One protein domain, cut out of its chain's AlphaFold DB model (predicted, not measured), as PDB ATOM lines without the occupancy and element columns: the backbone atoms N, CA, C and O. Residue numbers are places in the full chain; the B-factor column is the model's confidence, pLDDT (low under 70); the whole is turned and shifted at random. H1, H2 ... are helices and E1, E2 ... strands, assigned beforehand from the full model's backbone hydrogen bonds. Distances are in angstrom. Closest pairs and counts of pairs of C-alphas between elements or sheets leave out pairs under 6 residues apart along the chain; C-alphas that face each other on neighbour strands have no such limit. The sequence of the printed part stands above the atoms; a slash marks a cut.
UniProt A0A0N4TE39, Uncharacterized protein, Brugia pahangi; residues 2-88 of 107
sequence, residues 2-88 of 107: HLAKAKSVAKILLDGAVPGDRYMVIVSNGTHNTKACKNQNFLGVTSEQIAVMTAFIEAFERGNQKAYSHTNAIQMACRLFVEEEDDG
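AT A GLANCE: This is residues 2 to 88 of the 107 residues of an uncharacterized protein of Brugia pahangi (UniProt A0A0N4TE39). A slender two-strand hairpin, E1 and E2, runs through the middle of a layered body, with the side-by-side helix pair H1 and H2 on one side and the single helix H3 on the other. The layers are thinly joined, and the hairpin's two stretches are tied again by a short antiparallel pairing of residues 22 to 23 with 43 to 44. The printed part has 87 residues, with three named helices and two named strands in the order H1, E1, E2, H2, H3; the sheet, order E1 - E2, is antiparallel and the class is mostly helix. The whole is compact, with a radius of gyration of the C-alphas of 13.3 A and spans of 38 by 28 by 19 A.

IN THESE COORDINATES: H1, residues 2 to 15, begins at C-alpha 2 (13.229, -8.002, -74.352) and is 20.2 A long. E1 is residues 26 to 28 and E2 residues 33 to 35, 6.6 A and 6.9 A long. H2, residues 47 to 59, is 18.2 A long. H3, residues 70 to 86, is 25.0 A long and ends at C-alpha 86 (2.423, -39.611, -60.336).

HOW THE PARTS SIT: H1 and H2 touch, at a shallow tilt of 6 degrees, opposite ways; their closest C-alphas, of Lys 7 and Ile 57, are 6.1 A apart. E1 and E2 form a hairpin; N 27 and O 34 are within hydrogen-bond range at 2.9 A, as are N 34 and O 27 at 2.9 A. The closest C-alphas of E1 and H2, Val 27 and Ile 57, are 7.6 A apart. Those of E1 and H3, Ser 28 and Ala 73, are 6.8 A apart. H3 is apart from H1 and from H2. In H1, H2 and H3 every O i to N i+4 pair is within hydrogen-bond range.

THE WHOLE: The C-alphas of Lys 66 and Gly 88, the two farthest apart, are 39.2 A apart. The printed part has no cut; the link E2 to H2 is long, with 11 residues. The mean pLDDT of the printed part is 87.1, and residues 65 to 66 and 87 to 88 are under 70.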
ATOM      1  N   HIS A   2      14.219  -6.904 -74.406       78.12
ATOM      2  CA  HIS A   2      13.229  -8.002 -74.352       78.12
ATOM      3  C   HIS A   2      13.270  -8.867 -73.078       78.12
ATOM      4  O   HIS A   2      12.218  -9.285 -72.612       78.12
ATOM      5  N   LEU A   3      14.451  -9.095 -72.488       85.88
ATOM      6  CA  LEU A   3      14.577  -9.908 -71.269       85.88
ATOM      7  C   LEU A   3      13.885  -9.261 -70.061       85.88
ATOM      8  O   LEU A   3      13.145  -9.929 -69.354       85.88
ATOM      9  N   ALA A   4      14.085  -7.954 -69.860       89.94
ATOM     10  CA  ALA A   4      13.437  -7.215 -68.777       89.94
ATOM     11  C   ALA A   4      11.905  -7.311 -68.866       89.94
ATOM     12  O   ALA A   4      11.256  -7.580 -67.864       89.94
ATOM     13  N   LYS A   5      11.339  -7.193 -70.076       90.69
ATOM     14  CA  LYS A   5       9.897  -7.375 -70.299       90.69
ATOM     15  C   LYS A   5       9.432  -8.792 -69.956       90.69
ATOM     16  O   LYS A   5       8.433  -8.934 -69.265       90.69
ATOM     17  N   ALA A   6      10.159  -9.824 -70.391       89.81
ATOM     18  CA  ALA A   6       9.820 -11.211 -70.064       89.81
ATOM     19  C   ALA A   6       9.833 -11.462 -68.546       89.81
ATOM     20  O   ALA A   6       8.900 -12.063 -68.024       89.81
ATOM     21  N   LYS A   7      10.835 -10.926 -67.833       93.44
ATOM     22  CA  LYS A   7      10.893 -10.974 -66.364       93.44
ATOM     23  C   LYS A   7       9.694 -10.277 -65.723       93.44
ATOM     24  O   LYS A   7       9.086 -10.837 -64.824       93.44
ATOM     25  N   SER A   8       9.331  -9.081 -66.190       93.88
ATOM     26  CA  SER A   8       8.160  -8.361 -65.677       93.88
ATOM     27  C   SER A   8       6.861  -9.142 -65.877       93.88
ATOM     28  O   SER A   8       6.083  -9.240 -64.939       93.88
ATOM     29  N   VAL A   9       6.643  -9.735 -67.057       93.44
ATOM     30  CA  VAL A   9       5.447 -10.557 -67.320       93.44
ATOM     31  C   VAL A   9       5.415 -11.786 -66.412       93.44
ATOM     32  O   VAL A   9       4.380 -12.071 -65.825       93.44
ATOM     33  N   ALA A  10       6.545 -12.479 -66.244       94.06
ATOM     34  CA  ALA A  10       6.624 -13.639 -65.360       94.06
ATOM     35  C   ALA A  10       6.289 -13.281 -63.900       94.06
ATOM     36  O   ALA A  10       5.576 -14.026 -63.238       94.06
ATOM     37  N   LYS A  11       6.751 -12.118 -63.422       94.19
ATOM     38  CA  LYS A  11       6.417 -11.620 -62.081       94.19
ATOM     39  C   LYS A  11       4.936 -11.270 -61.935       94.19
ATOM     40  O   LYS A  11       4.333 -11.692 -60.966       94.19
ATOM     41  N   ILE A  12       4.329 -10.619 -62.932       94.62
ATOM     42  CA  ILE A  12       2.881 -10.327 -62.924       94.62
ATOM     43  C   ILE A  12       2.053 -11.616 -62.807       94.62
ATOM     44  O   ILE A  12       1.046 -11.633 -62.108       94.62
ATOM     45  N   LEU A  13       2.468 -12.692 -63.480       93.19
ATOM     46  CA  LEU A  13       1.783 -13.982 -63.373       93.19
ATOM     47  C   LEU A  13       1.932 -14.597 -61.977       93.19
ATOM     48  O   LEU A  13       0.954 -15.114 -61.449       93.19
ATOM     49  N   LEU A  14       3.120 -14.513 -61.368       93.00
ATOM     50  CA  LEU A  14       3.328 -14.956 -59.983       93.00
ATOM     51  C   LEU A  14       2.536 -14.120 -58.973       93.00
ATOM     52  O   LEU A  14       2.022 -14.675 -58.010       93.00
ATOM     53  N   ASP A  15       2.405 -12.812 -59.195       90.88
ATOM     54  CA  ASP A  15       1.629 -11.919 -58.326       90.88
ATOM     55  C   ASP A  15       0.122 -12.243 -58.360       90.88
ATOM     56  O   ASP A  15      -0.611 -11.886 -57.440       90.88
ATOM     57  N   GLY A  16      -0.349 -12.926 -59.410       89.62
ATOM     58  CA  GLY A  16      -1.727 -13.407 -59.535       89.62
ATOM     59  C   GLY A  16      -2.018 -14.716 -58.793       89.62
ATOM     60  O   GLY A  16      -3.161 -15.168 -58.812       89.62
ATOM     61  N   ALA A  17      -1.012 -15.328 -58.167       89.50
ATOM     62  CA  ALA A  17      -1.140 -16.601 -57.472       89.50
ATOM     63  C   ALA A  17      -2.019 -16.490 -56.214       89.50
ATOM     64  O   ALA A  17      -1.842 -15.579 -55.401       89.50
ATOM     65  N   VAL A  18      -2.938 -17.440 -56.017       90.00
ATOM     66  CA  VAL A  18      -3.845 -17.462 -54.857       90.00
ATOM     67  C   VAL A  18      -3.582 -18.663 -53.939       90.00
ATOM     68  O   VAL A  18      -3.005 -19.665 -54.369       90.00
ATOM     69  N   PRO A  19      -3.980 -18.600 -52.650       89.06
ATOM     70  CA  PRO A  19      -3.842 -19.736 -51.745       89.06
ATOM     71  C   PRO A  19      -4.530 -20.992 -52.293       89.06
ATOM     72  O   PRO A  19      -5.702 -20.950 -52.659       89.06
ATOM     73  N   GLY A  20      -3.801 -22.107 -52.309       86.62
ATOM     74  CA  GLY A  20      -4.248 -23.375 -52.898       86.62
ATOM     75  C   GLY A  20      -3.616 -23.672 -54.259       86.62
ATOM     76  O   GLY A  20      -3.500 -24.845 -54.615       86.62
ATOM     77  N   ASP A  21      -3.122 -22.652 -54.965       90.25
ATOM     78  CA  ASP A  21      -2.343 -22.868 -56.180       90.25
ATOM     79  C   ASP A  21      -0.961 -23.446 -55.854       90.25
ATOM     80  O   ASP A  21      -0.423 -23.316 -54.743       90.25
ATOM     81  N   ARG A  22      -0.347 -24.044 -56.876       90.94
ATOM     82  CA  ARG A  22       1.044 -24.479 -56.840       90.94
ATOM     83  C   ARG A  22       1.758 -24.033 -58.104       90.94
ATOM     84  O   ARG A  22       1.248 -24.193 -59.209       90.94
ATOM     85  N   TYR A  23       2.951 -23.477 -57.937       92.94
ATOM     86  CA  TYR A  23       3.728 -22.897 -59.024       92.94
ATOM     87  C   TYR A  23       5.103 -23.543 -59.125       92.94
ATOM     88  O   TYR A  23       5.763 -23.853 -58.132       92.94
ATOM     89  N   MET A  24       5.556 -23.677 -60.363       92.88
ATOM     90  CA  MET A  24       6.931 -23.986 -60.709       92.88
ATOM     91  C   MET A  24       7.402 -22.950 -61.722       92.88
ATOM     92  O   MET A  24       6.747 -22.716 -62.737       92.88
ATOM     93  N   VAL A  25       8.569 -22.357 -61.478       94.38
ATOM     94  CA  VAL A  25       9.223 -21.480 -62.451       94.38
ATOM     95  C   VAL A  25      10.415 -22.201 -63.052       94.38
ATOM     96  O   VAL A  25      11.332 -22.612 -62.337       94.38
ATOM     97  N   ILE A  26      10.411 -22.306 -64.380       92.81
ATOM     98  CA  ILE A  26      11.532 -22.805 -65.171       92.81
ATOM     99  C   ILE A  26      12.036 -21.668 -66.044       92.81
ATOM    100  O   ILE A  26      11.264 -21.007 -66.737       92.81
ATOM    101  N   VAL A  27      13.347 -21.478 -66.053       90.56
ATOM    102  CA  VAL A  27      14.014 -20.637 -67.043       90.56
ATOM    103  C   VAL A  27      14.852 -21.508 -67.960       90.56
ATOM    104  O   VAL A  27      15.477 -22.476 -67.527       90.56
ATOM    105  N   SER A  28      14.860 -21.156 -69.240       86.12
ATOM    106  CA  SER A  28      15.655 -21.836 -70.252       86.12
ATOM    107  C   SER A  28      16.560 -20.827 -70.941       86.12
ATOM    108  O   SER A  28      16.087 -19.829 -71.487       86.12
ATOM    109  N   ASN A  29      17.869 -21.076 -70.919       80.12
ATOM    110  CA  ASN A  29      18.859 -20.223 -71.588       80.12
ATOM    111  C   ASN A  29      19.278 -20.751 -72.974       80.12
ATOM    112  O   ASN A  29      20.255 -20.262 -73.539       80.12
ATOM    113  N   GLY A  30      18.537 -21.726 -73.516       71.31
ATOM    114  CA  GLY A  30      18.808 -22.394 -74.794       71.31
ATOM    115  C   GLY A  30      19.643 -23.665 -74.675       71.31
ATOM    116  O   GLY A  30      19.549 -24.523 -75.545       71.31
ATOM    117  N   THR A  31      20.396 -23.826 -73.586       70.38
ATOM    118  CA  THR A  31      21.238 -25.012 -73.351       70.38
ATOM    119  C   THR A  31      20.779 -25.797 -72.132       70.38
ATOM    120  O   THR A  31      20.813 -27.022 -72.128       70.38
ATOM    121  N   HIS A  32      20.322 -25.088 -71.101       79.50
ATOM    122  CA  HIS A  32      19.893 -25.676 -69.845       79.50
ATOM    123  C   HIS A  32      18.532 -25.123 -69.449       79.50
ATOM    124  O   HIS A  32      18.259 -23.928 -69.592       79.50
ATOM    125  N   ASN A  33      17.713 -26.017 -68.907       85.75
ATOM    126  CA  ASN A  33      16.508 -25.671 -68.175       85.75
ATOM    127  C   ASN A  33      16.862 -25.695 -66.688       85.75
ATOM    128  O   ASN A  33      17.531 -26.614 -66.213       85.75
ATOM    129  N   THR A  34      16.464 -24.671 -65.949       89.69
ATOM    130  CA  THR A  34      16.722 -24.583 -64.511       89.69
ATOM    131  C   THR A  34      15.428 -24.227 -63.806       89.69
ATOM    132  O   THR A  34      14.722 -23.314 -64.233       89.69
ATOM    133  N   LYS A  35      15.120 -24.964 -62.738       92.12
ATOM    134  CA  LYS A  35      13.958 -24.733 -61.877       92.12
ATOM    135  C   LYS A  35      14.329 -23.786 -60.738       92.12
ATOM    136  O   LYS A  35      15.461 -23.839 -60.252       92.12
ATOM    137  N   ALA A  36      13.366 -22.991 -60.278       92.12
ATOM    138  CA  ALA A  36      13.534 -22.140 -59.098       92.12
ATOM    139  C   ALA A  36      13.865 -22.951 -57.836       92.12
ATOM    140  O   ALA A  36      14.727 -22.556 -57.055       92.12
ATOM    141  N   CYS A  37      13.232 -24.116 -57.672       88.94
ATOM    142  CA  CYS A  37      13.549 -25.075 -56.621       88.94
ATOM    143  C   CYS A  37      14.133 -26.355 -57.225       88.94
ATOM    144  O   CYS A  37      13.588 -26.920 -58.172       88.94
ATOM    145  N   LYS A  38      15.266 -26.820 -56.689       84.94
ATOM    146  CA  LYS A  38      15.912 -28.061 -57.151       84.94
ATOM    147  C   LYS A  38      15.290 -29.312 -56.538       84.94
ATOM    148  O   LYS A  38      15.255 -30.343 -57.198       84.94
ATOM    149  N   ASN A  39      14.810 -29.196 -55.302       85.50
ATOM    150  CA  ASN A  39      14.388 -30.335 -54.488       85.50
ATOM    151  C   ASN A  39      12.888 -30.633 -54.600       85.50
ATOM    152  O   ASN A  39      12.449 -31.676 -54.140       85.50
ATOM    153  N   GLN A  40      12.111 -29.717 -55.178       85.25
ATOM    154  CA  GLN A  40      10.671 -29.860 -55.350       85.25
ATOM    155  C   GLN A  40      10.264 -29.253 -56.693       85.25
ATOM    156  O   GLN A  40      10.807 -28.214 -57.078       85.25
ATOM    157  N   ASN A  41       9.342 -29.907 -57.404       88.06
ATOM    158  CA  ASN A  41       8.840 -29.434 -58.694       88.06
ATOM    159  C   ASN A  41       7.922 -28.227 -58.487       88.06
ATOM    160  O   ASN A  41       8.286 -27.112 -58.864       88.06
ATOM    161  N   PHE A  42       6.793 -28.425 -57.805       90.38
ATOM    162  CA  PHE A  42       5.811 -27.372 -57.556       90.38
ATOM    163  C   PHE A  42       5.796 -26.926 -56.094       90.38
ATOM    164  O   PHE A  42       5.603 -27.730 -55.178       90.38
ATOM    165  N   LEU A  43       5.950 -25.622 -55.881       90.69
ATOM    166  CA  LEU A  43       5.868 -24.975 -54.575       90.69
ATOM    167  C   LEU A  43       4.450 -24.461 -54.332       90.69
ATOM    168  O   LEU A  43       3.789 -24.001 -55.261       90.69
ATOM    169  N   GLY A  44       3.999 -24.500 -53.080       90.19
ATOM    170  CA  GLY A  44       2.777 -23.802 -52.689       90.19
ATOM    171  C   GLY A  44       2.911 -22.282 -52.829       90.19
ATOM    172  O   GLY A  44       4.004 -21.730 -52.979       90.19
ATOM    173  N   VAL A  45       1.779 -21.588 -52.763       90.06
ATOM    174  CA  VAL A  45       1.753 -20.122 -52.712       90.06
ATOM    175  C   VAL A  45       1.877 -19.661 -51.266       90.06
ATOM    176  O   VAL A  45       0.893 -19.453 -50.558       90.06
ATOM    177  N   THR A  46       3.121 -19.509 -50.822       91.94
ATOM    178  CA  THR A  46       3.474 -18.796 -49.587       91.94
ATOM    179  C   THR A  46       4.339 -17.587 -49.923       91.94
ATOM    180  O   THR A  46       5.024 -17.577 -50.946       91.94
ATOM    181  N   SER A  47       4.357 -16.573 -49.054       90.06
ATOM    182  CA  SER A  47       5.176 -15.371 -49.266       90.06
ATOM    183  C   SER A  47       6.659 -15.698 -49.470       90.06
ATOM    184  O   SER A  47       7.313 -15.089 -50.312       90.06
ATOM    185  N   GLU A  48       7.184 -16.691 -48.745       91.25
ATOM    186  CA  GLU A  48       8.569 -17.148 -48.901       91.25
ATOM    187  C   GLU A  48       8.801 -17.815 -50.260       91.25
ATOM    188  O   GLU A  48       9.752 -17.473 -50.962       91.25
ATOM    189  N   GLN A  49       7.920 -18.728 -50.675       92.44
ATOM    190  CA  GLN A  49       8.054 -19.438 -51.951       92.44
ATOM    191  C   GLN A  49       7.904 -18.486 -53.149       92.44
ATOM    192  O   GLN A  49       8.670 -18.582 -54.111       92.44
ATOM    193  N   ILE A  50       6.989 -17.515 -53.067       93.44
ATOM    194  CA  ILE A  50       6.835 -16.455 -54.071       93.44
ATOM    195  C   ILE A  50       8.086 -15.575 -54.135       93.44
ATOM    196  O   ILE A  50       8.573 -15.293 -55.233       93.44
ATOM    197  N   ALA A  51       8.662 -15.190 -52.992       92.88
ATOM    198  CA  ALA A  51       9.905 -14.419 -52.962       92.88
ATOM    199  C   ALA A  51      11.075 -15.188 -53.602       92.88
ATOM    200  O   ALA A  51      11.823 -14.614 -54.396       92.88
ATOM    201  N   VAL A  52      11.198 -16.494 -53.331       93.19
ATOM    202  CA  VAL A  52      12.216 -17.366 -53.948       93.19
ATOM    203  C   VAL A  52      12.052 -17.424 -55.467       93.19
ATOM    204  O   VAL A  52      13.021 -17.216 -56.200       93.19
ATOM    205  N   MET A  53      10.836 -17.666 -55.962       95.50
ATOM    206  CA  MET A  53      10.563 -17.717 -57.404       95.50
ATOM    207  C   MET A  53      10.786 -16.360 -58.083       95.50
ATOM    208  O   MET A  53      11.333 -16.297 -59.186       95.50
ATOM    209  N   THR A  54      10.435 -15.270 -57.404       95.31
ATOM    210  CA  THR A  54      10.664 -13.903 -57.886       95.31
ATOM    211  C   THR A  54      12.156 -13.605 -58.006       95.31
ATOM    212  O   THR A  54      12.615 -13.199 -59.076       95.31
ATOM    213  N   ALA A  55      12.936 -13.879 -56.956       95.00
ATOM    214  CA  ALA A  55      14.387 -13.701 -56.968       95.00
ATOM    215  C   ALA A  55      15.053 -14.556 -58.058       95.00
ATOM    216  O   ALA A  55      15.967 -14.097 -58.746       95.00
ATOM    217  N   PHE A  56      14.555 -15.775 -58.279       95.19
ATOM    218  CA  PHE A  56      15.026 -16.650 -59.349       95.19
ATOM    219  C   PHE A  56      14.809 -16.053 -60.750       95.19
ATOM    220  O   PHE A  56      15.723 -16.067 -61.579       95.19
ATOM    221  N   ILE A  57      13.634 -15.470 -61.018       94.38
ATOM    222  CA  ILE A  57      13.354 -14.762 -62.282       94.38
ATOM    223  C   ILE A  57      14.284 -13.559 -62.447       94.38
ATOM    224  O   ILE A  57      14.778 -13.286 -63.545       94.38
ATOM    225  N   GLU A  58      14.532 -12.820 -61.369       93.94
ATOM    226  CA  GLU A  58      15.403 -11.648 -61.401       93.94
ATOM    227  C   GLU A  58      16.861 -12.011 -61.669       93.94
ATOM    228  O   GLU A  58      17.506 -11.334 -62.474       93.94
ATOM    229  N   ALA A  59      17.338 -13.121 -61.113       92.44
ATOM    230  CA  ALA A  59      18.681 -13.641 -61.348       92.44
ATOM    231  C   ALA A  59      18.880 -14.229 -62.757       92.44
ATOM    232  O   ALA A  59      20.014 -14.449 -63.173       92.44
ATOM    233  N   PHE A  60      17.810 -14.487 -63.517       89.12
ATOM    234  CA  PHE A  60      17.937 -15.104 -64.837       89.12
ATOM    235  C   PHE A  60      18.682 -14.211 -65.836       89.12
ATOM    236  O   PHE A  60      18.261 -13.093 -66.147       89.12
ATOM    237  N   GLU A  61      19.747 -14.734 -66.428       86.25
ATOM    238  CA  GLU A  61      20.490 -14.063 -67.488       86.25
ATOM    239  C   GLU A  61      20.330 -14.784 -68.823       86.25
ATOM    240  O   GLU A  61      20.220 -16.009 -68.911       86.25
ATOM    241  N   ARG A  62      20.313 -13.998 -69.903       78.44
ATOM    242  CA  ARG A  62      20.215 -14.552 -71.250       78.44
ATOM    243  C   ARG A  62      21.539 -15.225 -71.611       78.44
ATOM    244  O   ARG A  62      22.576 -14.572 -71.609       78.44
ATOM    245  N   GLY A  63      21.480 -16.491 -72.017       76.38
ATOM    246  CA  GLY A  63      22.630 -17.193 -72.585       76.38
ATOM    247  C   GLY A  63      23.077 -16.611 -73.935       76.38
ATOM    248  O   GLY A  63      22.284 -16.040 -74.686       76.38
ATOM    249  N   ASN A  64      24.351 -16.808 -74.278       73.62
ATOM    250  CA  ASN A  64      24.946 -16.326 -75.534       73.62
ATOM    251  C   ASN A  64      24.616 -17.197 -76.763       73.62
ATOM    252  O   ASN A  64      25.157 -16.971 -77.846       73.62
ATOM    253  N   GLN A  65      23.752 -18.204 -76.622       69.75
ATOM    254  CA  GLN A  65      23.462 -19.137 -77.705       69.75
ATOM    255  C   GLN A  65      22.467 -18.575 -78.728       69.75
ATOM    256  O   GLN A  65      21.540 -17.829 -78.404       69.75
ATOM    257  N   LYS A  66      22.695 -18.938 -79.998       65.81
ATOM    258  CA  LYS A  66      21.848 -18.551 -81.138       65.81
ATOM    259  C   LYS A  66      20.677 -19.506 -81.363       65.81
ATOM    260  O   LYS A  66      19.638 -19.049 -81.824       65.81
ATOM    261  N   ALA A  67      20.848 -20.790 -81.049       70.12
ATOM    262  CA  ALA A  67      19.809 -21.802 -81.183       70.12
ATOM    263  C   ALA A  67      19.075 -21.965 -79.848       70.12
ATOM    264  O   ALA A  67      19.704 -22.108 -78.802       70.12
ATOM    265  N   TYR A  68      17.749 -21.911 -79.895       77.25
ATOM    266  CA  TYR A  68      16.866 -22.150 -78.761       77.25
ATOM    267  C   TYR A  68      15.743 -23.059 -79.257       77.25
ATOM    268  O   TYR A  68      15.065 -22.696 -80.214       77.25
ATOM    269  N   SER A  69      15.561 -24.223 -78.631       80.56
ATOM    270  CA  SER A  69      14.466 -25.132 -78.980       80.56
ATOM    271  C   SER A  69      13.268 -24.873 -78.076       80.56
ATOM    272  O   SER A  69      13.295 -25.167 -76.877       80.56
ATOM    273  N   HIS A  70      12.206 -24.333 -78.668       84.19
ATOM    274  CA  HIS A  70      10.936 -24.106 -77.983       84.19
ATOM    275  C   HIS A  70      10.276 -25.433 -77.590       84.19
ATOM    276  O   HIS A  70       9.819 -25.590 -76.458       84.19
ATOM    277  N   THR A  71      10.314 -26.409 -78.500       85.12
ATOM    278  CA  THR A  71       9.754 -27.749 -78.303       85.12
ATOM    279  C   THR A  71      10.378 -28.453 -77.104       85.12
ATOM    280  O   THR A  71       9.653 -28.999 -76.276       85.12
ATOM    281  N   ASN A  72      11.704 -28.381 -76.942       83.56
ATOM    282  CA  ASN A  72      12.378 -28.983 -75.789       83.56
ATOM    283  C   ASN A  72      11.917 -28.354 -74.462       83.56
ATOM    284  O   ASN A  72      11.594 -29.076 -73.519       83.56
ATOM    285  N   ALA A  73      11.837 -27.021 -74.398       85.38
ATOM    286  CA  ALA A  73      11.415 -26.320 -73.186       85.38
ATOM    287  C   ALA A  73       9.977 -26.682 -72.777       85.38
ATOM    288  O   ALA A  73       9.714 -26.903 -71.594       85.38
ATOM    289  N   ILE A  74       9.065 -26.794 -73.746       87.94
ATOM    290  CA  ILE A  74       7.670 -27.175 -73.491       87.94
ATOM    291  C   ILE A  74       7.569 -28.646 -73.093       87.94
ATOM    292  O   ILE A  74       6.942 -28.951 -72.084       87.94
ATOM    293  N   GLN A  75       8.226 -29.555 -73.817       88.81
ATOM    294  CA  GLN A  75       8.231 -30.979 -73.468       88.81
ATOM    295  C   GLN A  75       8.790 -31.222 -72.064       88.81
ATOM    296  O   GLN A  75       8.258 -32.052 -71.332       88.81
ATOM    297  N   MET A  76       9.831 -30.484 -71.668       87.88
ATOM    298  CA  MET A  76      10.363 -30.527 -70.307       87.88
ATOM    299  C   MET A  76       9.311 -30.096 -69.278       87.88
ATOM    300  O   MET A  76       9.121 -30.787 -68.282       87.88
ATOM    301  N   ALA A  77       8.609 -28.986 -69.520       89.81
ATOM    302  CA  ALA A  77       7.548 -28.528 -68.625       89.81
ATOM    303  C   ALA A  77       6.398 -29.546 -68.524       89.81
ATOM    304  O   ALA A  77       5.937 -29.832 -67.425       89.81
ATOM    305  N   CYS A  78       5.990 -30.152 -69.644       89.75
ATOM    306  CA  CYS A  78       4.970 -31.202 -69.655       89.75
ATOM    307  C   CYS A  78       5.391 -32.444 -68.861       89.75
ATOM    308  O   CYS A  78       4.576 -32.986 -68.125       89.75
ATOM    309  N   ARG A  79       6.654 -32.880 -68.966       90.50
ATOM    310  CA  ARG A  79       7.164 -34.012 -68.171       90.50
ATOM    311  C   ARG A  79       7.069 -33.750 -66.674       90.50
ATOM    312  O   ARG A  79       6.689 -34.641 -65.934       90.50
ATOM    313  N   LEU A  80       7.354 -32.523 -66.249       89.38
ATOM    314  CA  LEU A  80       7.290 -32.143 -64.838       89.38
ATOM    315  C   LEU A  80       5.856 -32.124 -64.292       89.38
ATOM    316  O   LEU A  80       5.680 -32.370 -63.105       89.38
ATOM    317  N   PHE A  81       4.842 -31.864 -65.129       88.75
ATOM    318  CA  PHE A  81       3.444 -32.064 -64.725       88.75
ATOM    319  C   PHE A  81       3.137 -33.542 -64.486       88.75
ATOM    320  O   PHE A  81       2.577 -33.872 -63.450       88.75
ATOM    321  N   VAL A  82       3.553 -34.422 -65.401       87.62
ATOM    322  CA  VAL A  82       3.338 -35.874 -65.263       87.62
ATOM    323  C   VAL A  82       4.028 -36.417 -64.008       87.62
ATOM    324  O   VAL A  82       3.408 -37.138 -63.239       87.62
ATOM    325  N   GLU A  83       5.274 -36.010 -63.753       87.06
ATOM    326  CA  GLU A  83       6.005 -36.395 -62.534       87.06
ATOM    327  C   GLU A  83       5.284 -35.962 -61.245       87.06
ATOM    328  O   GLU A  83       5.370 -36.652 -60.237       87.06
ATOM    329  N   GLU A  84       4.583 -34.824 -61.256       83.88
ATOM    330  CA  GLU A  84       3.832 -34.336 -60.091       83.88
ATOM    331  C   GLU A  84       2.467 -35.033 -59.931       83.88
ATOM    332  O   GLU A  84       1.981 -35.181 -58.808       83.88
ATOM    333  N   GLU A  85       1.843 -35.459 -61.035       81.25
ATOM    334  CA  GLU A  85       0.614 -36.265 -61.021       81.25
ATOM    335  C   GLU A  85       0.876 -37.669 -60.458       81.25
ATOM    336  O   GLU A  85       0.101 -38.138 -59.620       81.25
ATOM    337  N   ASP A  86       1.998 -38.293 -60.836       73.44
ATOM    338  CA  ASP A  86       2.423 -39.611 -60.336       73.44
ATOM    339  C   ASP A  86       2.628 -39.628 -58.803       73.44
ATOM    340  O   ASP A  86       2.450 -40.666 -58.162       73.44
ATOM    341  N   ASP A  87       2.917 -38.472 -58.191       69.12
ATOM    342  CA  ASP A  87       3.038 -38.292 -56.735       69.12
ATOM    343  C   ASP A  87       1.671 -38.168 -56.008       69.12
ATOM    344  O   ASP A  87       1.619 -37.899 -54.802       69.12
ATOM    345  N   GLY A  88       0.547 -38.396 -56.703       64.38
ATOM    346  CA  GLY A  88      -0.794 -38.505 -56.111       64.38
ATOM    347  C   GLY A  88      -1.607 -37.206 -56.068       64.38
ATOM    348  O   GLY A  88      -2.552 -37.098 -55.284       64.38
TER     349      GLY A  88